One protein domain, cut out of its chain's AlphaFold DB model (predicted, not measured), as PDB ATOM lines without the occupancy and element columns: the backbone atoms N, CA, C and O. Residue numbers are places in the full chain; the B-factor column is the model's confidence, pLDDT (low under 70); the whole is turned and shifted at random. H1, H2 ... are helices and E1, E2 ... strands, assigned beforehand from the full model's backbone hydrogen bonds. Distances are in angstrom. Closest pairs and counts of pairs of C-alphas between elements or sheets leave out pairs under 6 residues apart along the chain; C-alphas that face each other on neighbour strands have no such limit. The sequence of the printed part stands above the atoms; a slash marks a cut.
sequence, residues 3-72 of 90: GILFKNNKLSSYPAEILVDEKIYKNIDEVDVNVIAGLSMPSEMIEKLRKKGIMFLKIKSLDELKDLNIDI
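Overview. This is residues 3 to 72 of the 90 residues of an uncharacterized protein of Lebetimonas natsushimae (UniProt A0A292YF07). A small twisted sheet of five short strands has a helix near each end of the strand E5: H1 on one side and the short H2 on the other, both only grazing the sheet. One part of the sheet is an antiparallel meander, E1 E2 E3, and beside E1 stand the parallel strands E4 and E5, with H1 in the link between these two. The printed part has 70 residues, with two named helices and five named strands that follow each other along the chain as E1 E2 E3 E4 H1 E5 H2; the sheet runs E3 E2 E1 E4 E5 and is mixed. The class is mixed, helices and strands, with under half of the residues in named elements. The whole is compact, with a radius of gyration of the C-alphas of 11.0 A, and spans 27 by 23 by 20 A.

Arrangement. The inner strand E1, residues 3 to 7, is parallel to E4, residues 35 to 38, at 25 degrees, with N 3 and O 35 2.8 A apart, within hydrogen-bond range. E1 is antiparallel to E2, residues 17 to 20, at 142 degrees, and N 4 and O 19 are 2.9 A apart; the two form a hairpin. Its pairing is staggered: residues 3 to 4 pair with E4 and residues 4 to 6 with E2. Residues 6 to 7 also form a short antiparallel pairing with residues 10 to 11. E2 and the edge strand E3, residues 23 to 25, form a second hairpin at 144 degrees, with N 18 and O 25 2.8 A apart. These three strands are a meander, each the antiparallel neighbour of the one before. E4 is parallel to the other edge strand E5, residues 55 to 58, at 23 degrees, with N 36 and O 55 2.8 A apart. E4, H1, residues 43 to 51, and E5 form a strand-helix-strand unit, two parallel neighbour strands with a helix between, whose crossover is right-handed. H1 only grazes the sheet; its closest C-alphas to E5 are those of Ile 46 and Phe 56, 6.2 A apart. H2, residues 63 to 67, is only just on the sheet, with 5 pairs of C-alphas within 10 A, and only grazes it with residues 64 to 65. H1 and H2 are apart. In both helices every O i to N i+4 pair is within hydrogen-bond range.

Along the chain. E1 begins at C-alpha 3, (169.626, 222.795, 181.159), and measures 12.8 A from first to last C-alpha. E2 measures 9.9 A, E3 6.5 A, E4 10.1 A and E5 9.8 A. H1 begins at C-alpha 43, (173.086, 213.169, 166.935), and measures 12.3 A. H2 measures 6.4 A and ends at C-alpha 67, (161.101, 234.323, 173.197).

Size, cuts and confidence. The C-alphas farthest apart, those of Asn 9 and Lys 51, are 28.8 A apart. The printed part has no cut and no long link. The mean pLDDT of the printed part is 79.7; residues 62 to 72 are under 70.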
ATOM      1  N   GLY A   3     168.177 222.645 181.155       83.69
ATOM      2  CA  GLY A   3     169.626 222.795 181.159       83.69
ATOM      3  C   GLY A   3     170.124 223.552 179.934       83.69
ATOM      4  O   GLY A   3     169.558 223.443 178.851       83.69
ATOM      5  N   ILE A   4     171.206 224.308 180.084       86.00
ATOM      6  CA  ILE A   4     171.865 225.018 178.984       86.00
ATOM      7  C   ILE A   4     173.294 224.504 178.834       86.00
ATOM      8  O   ILE A   4     174.049 224.503 179.801       86.00
ATOM      9  N   LEU A   5     173.700 224.151 177.613       87.12
ATOM     10  CA  LEU A   5     175.095 223.871 177.285       87.12
ATOM     11  C   LEU A   5     175.943 225.141 177.333       87.12
ATOM     12  O   LEU A   5     175.727 226.114 176.604       87.12
ATOM     13  N   PHE A   6     176.969 225.090 178.163       82.31
ATOM     14  CA  PHE A   6     177.726 226.233 178.608       82.31
ATOM     15  C   PHE A   6     179.216 225.921 178.700       82.31
ATOM     16  O   PHE A   6     179.622 224.865 179.170       82.31
ATOM     17  N   LYS A   7     180.058 226.835 178.226       82.56
ATOM     18  CA  LYS A   7     181.516 226.702 178.293       82.56
ATOM     19  C   LYS A   7     182.146 228.086 178.348       82.56
ATOM     20  O   LYS A   7     181.752 228.960 177.580       82.56
ATOM     21  N   ASN A   8     183.135 228.299 179.218       78.56
ATOM     22  CA  ASN A   8     183.861 229.578 179.333       78.56
ATOM     23  C   ASN A   8     182.946 230.805 179.468       78.56
ATOM     24  O   ASN A   8     183.106 231.819 178.788       78.56
ATOM     25  N   ASN A   9     181.944 230.701 180.321       71.81
ATOM     26  CA  ASN A   9     180.939 231.729 180.503       71.81
ATOM     27  C   ASN A   9     180.067 232.081 179.272       71.81
ATOM     28  O   ASN A   9     179.465 233.155 179.236       71.81
ATOM     29  N   LYS A  10     179.962 231.192 178.268       77.69
ATOM     30  CA  LYS A  10     179.138 231.394 177.060       77.69
ATOM     31  C   LYS A  10     178.342 230.150 176.647       77.69
ATOM     32  O   LYS A  10     178.746 229.023 176.923       77.69
ATOM     33  N   LEU A  11     177.224 230.368 175.945       83.19
ATOM     34  CA  LEU A  11     176.476 229.306 175.262       83.19
ATOM     35  C   LEU A  11     177.413 228.576 174.287       83.19
ATOM     36  O   LEU A  11     178.096 229.225 173.493       83.19
ATOM     37  N   SER A  12     177.451 227.247 174.351       85.19
ATOM     38  CA  SER A  12     178.410 226.444 173.586       85.19
ATOM     39  C   SER A  12     177.769 225.205 172.959       85.19
ATOM     40  O   SER A  12     176.652 224.804 173.290       85.19
ATOM     41  N   SER A  13     178.494 224.600 172.021       86.44
ATOM     42  CA  SER A  13     178.213 223.262 171.495       86.44
ATOM     43  C   SER A  13     178.826 222.191 172.399       86.44
ATOM     44  O   SER A  13     179.821 222.453 173.078       86.44
ATOM     45  N   TYR A  14     178.270 220.980 172.370       82.94
ATOM     46  CA  TYR A  14     178.862 219.818 173.034       82.94
ATOM     47  C   TYR A  14     180.239 219.482 172.419       82.94
ATOM     48  O   TYR A  14     180.355 219.518 171.191       82.94
ATOM     49  N   PRO A  15     181.272 219.124 173.210       82.38
ATOM     50  CA  PRO A  15     181.288 218.945 174.666       82.38
ATOM     51  C   PRO A  15     181.396 220.268 175.447       82.38
ATOM     52  O   PRO A  15     182.321 221.068 175.247       82.38
ATOM     53  N   ALA A  16     180.447 220.463 176.363       86.50
ATOM     54  CA  ALA A  16     180.296 221.636 177.217       86.50
ATOM     55  C   ALA A  16     179.676 221.233 178.567       86.50
ATOM     56  O   ALA A  16     179.100 220.152 178.686       86.50
ATOM     57  N   GLU A  17     179.812 222.102 179.561       87.75
ATOM     58  CA  GLU A  17     179.175 221.976 180.873       87.75
ATOM     59  C   GLU A  17     177.679 222.310 180.751       87.75
ATOM     60  O   GLU A  17     177.248 222.900 179.763       87.75
ATOM     61  N   ILE A  18     176.860 221.922 181.724       87.19
ATOM     62  CA  ILE A  18     175.410 222.122 181.690       87.19
ATOM     63  C   ILE A  18     175.018 222.993 182.869       87.19
ATOM     64  O   ILE A  18     175.231 222.634 184.023       87.19
ATOM     65  N   LEU A  19     174.444 224.146 182.568       83.44
ATOM     66  CA  LEU A  19     173.930 225.077 183.552       83.44
ATOM     67  C   LEU A  19     172.447 224.787 183.802       83.44
ATOM     68  O   LEU A  19     171.651 224.863 182.867       83.44
ATOM     69  N   VAL A  20     172.085 224.483 185.045       83.75
ATOM     70  CA  VAL A  20     170.709 224.237 185.504       83.75
ATOM     71  C   VAL A  20     170.500 225.000 186.806       83.75
ATOM     72  O   VAL A  20     171.246 224.758 187.748       83.75
ATOM     73  N   ASP A  21     169.522 225.907 186.875       76.62
ATOM     74  CA  ASP A  21     169.183 226.657 188.102       76.62
ATOM     75  C   ASP A  21     170.420 227.183 188.870       76.62
ATOM     76  O   ASP A  21     170.663 226.845 190.027       76.62
ATOM     77  N   GLU A  22     171.263 227.966 188.186       72.50
ATOM     78  CA  GLU A  22     172.530 228.515 188.714       72.50
ATOM     79  C   GLU A  22     173.625 227.488 189.089       72.50
ATOM     80  O   GLU A  22     174.722 227.881 189.490       72.50
ATOM     81  N   LYS A  23     173.392 226.185 188.907       81.00
ATOM     82  CA  LYS A  23     174.374 225.116 189.137       81.00
ATOM     83  C   LYS A  23     174.991 224.630 187.834       81.00
ATOM     84  O   LYS A  23     174.308 224.460 186.827       81.00
ATOM     85  N   ILE A  24     176.296 224.377 187.865       83.50
ATOM     86  CA  ILE A  24     177.057 223.876 186.720       83.50
ATOM     87  C   ILE A  24     177.344 222.393 186.937       83.50
ATOM     88  O   ILE A  24     177.949 222.006 187.935       83.50
ATOM     89  N   TYR A  25     176.945 221.580 185.969       84.62
ATOM     90  CA  TYR A  25     177.158 220.142 185.943       84.62
ATOM     91  C   TYR A  25     178.092 219.782 184.795       84.62
ATOM     92  O   TYR A  25     177.943 220.270 183.675       84.62
ATOM     93  N   LYS A  26     179.072 218.918 185.056       81.38
ATOM     94  CA  LYS A  26     180.004 218.456 184.016       81.38
ATOM     95  C   LYS A  26     179.435 217.304 183.197       81.38
ATOM     96  O   LYS A  26     179.810 217.149 182.038       81.38
ATOM     97  N   ASN A  27     178.532 216.519 183.784       79.44
ATOM     98  CA  ASN A  27     177.925 215.364 183.140       79.44
ATOM     99  C   ASN A  27     176.430 215.569 182.928       79.44
ATOM    100  O   ASN A  27     175.719 216.068 183.796       79.44
ATOM    101  N   ILE A  28     175.958 215.100 181.776       75.06
ATOM    102  CA  ILE A  28     174.543 215.128 181.394       75.06
ATOM    103  C   ILE A  28     173.704 214.088 182.142       75.06
ATOM    104  O   ILE A  28     172.487 214.183 182.183       75.06
ATOM    105  N   ASP A  29     174.361 213.084 182.718       76.81
ATOM    106  CA  ASP A  29     173.732 212.032 183.512       76.81
ATOM    107  C   ASP A  29     173.409 212.486 184.940       76.81
ATOM    108  O   ASP A  29     172.542 211.901 185.577       76.81
ATOM    109  N   GLU A  30     174.077 213.532 185.432       77.75
ATOM    110  CA  GLU A  30     173.887 214.060 186.790       77.75
ATOM    111  C   GLU A  30     172.791 215.135 186.863       77.75
ATOM    112  O   GLU A  30     172.481 215.636 187.943       77.75
ATOM    113  N   VAL A  31     172.212 215.503 185.715       79.56
ATOM    114  CA  VAL A  31     171.168 216.525 185.605       79.56
ATOM    115  C   VAL A  31     169.822 215.904 185.277       79.56
ATOM    116  O   VAL A  31     169.635 215.297 184.225       79.56
ATOM    117  N   ASP A  32     168.861 216.141 186.163       78.75
ATOM    118  CA  ASP A  32     167.458 215.802 185.950       78.75
ATOM    119  C   ASP A  32     166.755 216.994 185.282       78.75
ATOM    120  O   ASP A  32     166.231 217.903 185.927       78.75
ATOM    121  N   VAL A  33     166.855 217.061 183.954       82.50
ATOM    122  CA  VAL A  33     166.265 218.137 183.146       82.50
ATOM    123  C   VAL A  33     165.397 217.563 182.045       82.50
ATOM    124  O   VAL A  33     165.741 216.566 181.425       82.50
ATOM    125  N   ASN A  34     164.294 218.243 181.738       83.62
ATOM    126  CA  ASN A  34     163.391 217.827 180.661       83.62
ATOM    127  C   ASN A  34     163.860 218.339 179.299       83.62
ATOM    128  O   ASN A  34     163.536 217.761 178.265       83.62
ATOM    129  N   VAL A  35     164.604 219.447 179.288       84.50
ATOM    130  CA  VAL A  35     165.065 220.103 178.062       84.50
ATOM    131  C   VAL A  35     166.519 220.516 178.219       84.50
ATOM    132  O   VAL A  35     166.891 221.050 179.260       84.50
ATOM    133  N   ILE A  36     167.330 220.308 177.184       86.75
ATOM    134  CA  ILE A  36     168.706 220.804 177.105       86.75
ATOM    135  C   ILE A  36     168.845 221.713 175.896       86.75
ATOM    136  O   ILE A  36     168.658 221.277 174.763       86.75
ATOM    137  N   ALA A  37     169.202 222.967 176.133       86.44
ATOM    138  CA  ALA A  37     169.391 223.975 175.109       86.44
ATOM    139  C   ALA A  37     170.879 224.173 174.786       86.44
ATOM    140  O   ALA A  37     171.704 224.293 175.687       86.44
ATOM    141  N   GLY A  38     171.249 224.245 173.508       88.31
ATOM    142  CA  GLY A  38     172.638 224.499 173.111       88.31
ATOM    143  C   GLY A  38     172.802 224.889 171.648       88.31
ATOM    144  O   GLY A  38     171.861 224.786 170.864       88.31
ATOM    145  N   LEU A  39     174.015 225.303 171.264       85.31
ATOM    146  CA  LEU A  39     174.318 225.670 169.869       85.31
ATOM    147  C   LEU A  39     174.271 224.462 168.934       85.31
ATOM    148  O   LEU A  39     173.737 224.524 167.825       85.31
ATOM    149  N   SER A  40     174.878 223.363 169.372       84.56
ATOM    150  CA  SER A  40     174.947 222.124 168.612       84.56
ATOM    151  C   SER A  40     175.273 220.957 169.534       84.56
ATOM    152  O   SER A  40     176.027 221.104 170.499       84.56
ATOM    153  N   MET A  41     174.725 219.791 169.219       86.50
ATOM    154  CA  MET A  41     174.990 218.545 169.924       86.50
ATOM    155  C   MET A  41     175.063 217.408 168.893       86.50
ATOM    156  O   MET A  41     174.291 217.429 167.931       86.50
ATOM    157  N   PRO A  42     175.988 216.443 169.043       87.88
ATOM    158  CA  PRO A  42     176.049 215.293 168.150       87.88
ATOM    159  C   PRO A  42     174.767 214.457 168.236       87.88
ATOM    160  O   PRO A  42     174.192 214.288 169.313       87.88
ATOM    161  N   SER A  43     174.343 213.909 167.096       85.12
ATOM    162  CA  SER A  43     173.086 213.169 166.935       85.12
ATOM    163  C   SER A  43     172.952 212.005 167.917       85.12
ATOM    164  O   SER A  43     171.901 211.842 168.527       85.12
ATOM    165  N   GLU A  44     174.039 211.264 168.154       87.62
ATOM    166  CA  GLU A  44     174.068 210.162 169.125       87.62
ATOM    167  C   GLU A  44     173.724 210.620 170.547       87.62
ATOM    168  O   GLU A  44     173.032 209.917 171.284       87.62
ATOM    169  N   MET A  45     174.180 211.811 170.949       85.94
ATOM    170  CA  MET A  45     173.841 212.369 172.260       85.94
ATOM    171  C   MET A  45     172.383 212.814 172.300       85.94
ATOM    172  O   MET A  45     171.703 212.555 173.288       85.94
ATOM    173  N   ILE A  46     171.871 213.408 171.219       85.31
ATOM    174  CA  ILE A  46     170.453 213.778 171.110       85.31
ATOM    175  C   ILE A  46     169.561 212.532 171.212       85.31
ATOM    176  O   ILE A  46     168.549 212.559 171.907       85.31
ATOM    177  N   GLU A  47     169.937 211.423 170.575       87.19
ATOM    178  CA  GLU A  47     169.216 210.154 170.699       87.19
ATOM    179  C   GLU A  47     169.275 209.585 172.117       87.19
ATOM    180  O   GLU A  47     168.253 209.128 172.630       87.19
ATOM    181  N   LYS A  48     170.434 209.646 172.788       86.75
ATOM    182  CA  LYS A  48     170.559 209.242 174.199       86.75
ATOM    183  C   LYS A  48     169.663 210.078 175.111       86.75
ATOM    184  O   LYS A  48     168.980 209.516 175.962       86.75
ATOM    185  N   LEU A  49     169.627 211.393 174.906       85.81
ATOM    186  CA  LEU A  49     168.740 212.297 175.637       85.81
ATOM    187  C   LEU A  49     167.275 211.956 175.388       85.81
ATOM    188  O   LEU A  49     166.523 211.766 176.340       85.81
ATOM    189  N   ARG A  50     166.888 211.762 174.124       84.56
ATOM    190  CA  ARG A  50     165.518 211.392 173.759       84.56
ATOM    191  C   ARG A  50     165.095 210.072 174.405       84.56
ATOM    192  O   ARG A  50     163.969 209.974 174.880       84.56
ATOM    193  N   LYS A  51     165.990 209.078 174.476       88.00
ATOM    194  CA  LYS A  51     165.741 207.802 175.176       88.00
ATOM    195  C   LYS A  51     165.514 207.979 176.679       88.00
ATOM    196  O   LYS A  51     164.785 207.191 177.266       88.00
ATOM    197  N   LYS A  52     166.104 209.011 177.283       83.62
ATOM    198  CA  LYS A  52     165.866 209.408 178.679       83.62
ATOM    199  C   LYS A  52     164.632 210.304 178.861       83.62
ATOM    200  O   LYS A  52     164.332 210.678 179.984       83.62
ATOM    201  N   GLY A  53     163.928 210.664 177.784       83.69
ATOM    202  CA  GLY A  53     162.812 211.615 177.828       83.69
ATOM    203  C   GLY A  53     163.242 213.086 177.849       83.69
ATOM    204  O   GLY A  53     162.414 213.961 178.070       83.69
ATOM    205  N   ILE A  54     164.521 213.366 177.588       86.31
ATOM    206  CA  ILE A  54     165.092 214.712 177.576       86.31
ATOM    207  C   ILE A  54     165.091 215.250 176.144       86.31
ATOM    208  O   ILE A  54     165.595 214.612 175.215       86.31
ATOM    209  N   MET A  55     164.549 216.448 175.950       83.06
ATOM    210  CA  MET A  55     164.447 217.080 174.638       83.06
ATOM    211  C   MET A  55     165.627 218.024 174.392       83.06
ATOM    212  O   MET A  55     165.907 218.906 175.199       83.06
ATOM    213  N   PHE A  56     166.328 217.872 173.269       87.19
ATOM    214  CA  PHE A  56     167.379 218.816 172.887       87.19
ATOM    215  C   PHE A  56     166.795 219.964 172.059       87.19
ATOM    216  O   PHE A  56     166.194 219.734 171.009       87.19
ATOM    217  N   LEU A  57     167.016 221.195 172.513       84.88
ATOM    218  CA  LEU A  57     166.628 222.415 171.827       84.88
ATOM    219  C   LEU A  57     167.871 223.084 171.236       84.88
ATOM    220  O   LEU A  57     168.762 223.557 171.945       84.88
ATOM    221  N   LYS A  58     167.932 223.150 169.909       86.38
ATOM    222  CA  LYS A  58     168.990 223.895 169.237       86.38
ATOM    223  C   LYS A  58     168.654 225.380 169.274       86.38
ATOM    224  O   LYS A  58     167.679 225.795 168.660       86.38
ATOM    225  N   ILE A  59     169.491 226.166 169.935       84.31
ATOM    226  CA  ILE A  59     169.338 227.616 170.032       84.31
ATOM    227  C   ILE A  59     170.573 228.319 169.508       84.31
ATOM    228  O   ILE A  59     171.697 227.869 169.716       84.31
ATOM    229  N   LYS A  60     170.375 229.451 168.835       78.50
ATOM    230  CA  LYS A  60     171.488 230.303 168.395       78.50
ATOM    231  C   LYS A  60     171.943 231.257 169.493       78.50
ATOM    232  O   LYS A  60     173.092 231.688 169.505       78.50
ATOM    233  N   SER A  61     171.042 231.621 170.397       71.88
ATOM    234  CA  SER A  61     171.284 232.575 171.476       71.88
ATOM    235  C   SER A  61     170.304 232.329 172.614       71.88
ATOM    236  O   SER A  61     169.221 231.791 172.397       71.88
ATOM    237  N   LEU A  62     170.683 232.728 173.829       68.44
ATOM    238  CA  LEU A  62     169.808 232.616 174.999       68.44
ATOM    239  C   LEU A  62     168.544 233.478 174.879       68.44
ATOM    240  O   LEU A  62     167.541 233.151 175.502       68.44
ATOM    241  N   ASP A  63     168.570 234.539 174.068       67.19
ATOM    242  CA  ASP A  63     167.385 235.342 173.745       67.19
ATOM    243  C   ASP A  63     166.242 234.500 173.149       67.19
ATOM    244  O   ASP A  63     165.085 234.761 173.456       67.19
ATOM    245  N   GLU A  64     166.544 233.434 172.400       68.88
ATOM    246  CA  GLU A  64     165.509 232.547 171.835       68.88
ATOM    247  C   GLU A  64     164.768 231.760 172.923       68.88
ATOM    248  O   GLU A  64     163.605 231.412 172.761       68.88
ATOM    249  N   LEU A  65     165.416 231.503 174.065       66.81
ATOM    250  CA  LEU A  65     164.771 230.839 175.199       66.81
ATOM    251  C   LEU A  65     163.769 231.766 175.894       66.81
ATOM    252  O   LEU A  65     162.722 231.302 176.339       66.81
ATOM    253  N   LYS A  66     164.068 233.073 175.945       62.44
ATOM    254  CA  LYS A  66     163.133 234.091 176.444       62.44
ATOM    255  C   LYS A  66     161.935 234.252 175.516       62.44
ATOM    256  O   LYS A  66     160.819 234.377 176.006       62.44
ATOM    257  N   ASP A  67     162.166 234.228 174.204       61.12
ATOM    258  CA  ASP A  67     161.101 234.323 173.197       61.12
ATOM    259  C   ASP A  67     160.149 233.115 173.264       61.12
ATOM    260  O   ASP A  67     158.932 233.255 173.195       61.12
ATOM    261  N   LEU A  68     160.698 231.928 173.549       58.66
ATOM    262  CA  LEU A  68     159.940 230.693 173.777       58.66
ATOM    263  C   LEU A  68     159.251 230.616 175.152       58.66
ATOM    264  O   LEU A  68     158.640 229.592 175.463       58.66
ATOM    265  N   ASN A  69     159.327 231.672 175.973       53.44
ATOM    266  CA  ASN A  69     158.744 231.729 177.319       53.44
ATOM    267  C   ASN A  69     159.230 230.584 178.233       53.44
ATOM    268  O   ASN A  69     158.518 230.095 179.111       53.44
ATOM    269  N   ILE A  70     160.454 230.115 177.984       58.59
ATOM    270  CA  ILE A  70     161.100 229.074 178.770       58.59
ATOM    271  C   ILE A  70     161.770 229.783 179.948       58.59
ATOM    272  O   ILE A  70     162.759 230.494 179.775       58.59
ATOM    273  N   ASP A  71     161.208 229.611 181.144       48.44
ATOM    274  CA  ASP A  71     161.737 230.190 182.378       48.44
ATOM    275  C   ASP A  71     163.047 229.477 182.742       48.44
ATOM    276  O   ASP A  71     163.060 228.297 183.106       48.44
ATOM    277  N   ILE A  72     164.177 230.157 182.539       56.25
ATOM    278  CA  ILE A  72     165.496 229.619 182.867       56.25
ATOM    279  C   ILE A  72     166.135 230.535 183.884       56.25
ATOM    280  O   ILE A  72     166.461 231.690 183.598       56.25
TER     281      ILE A  72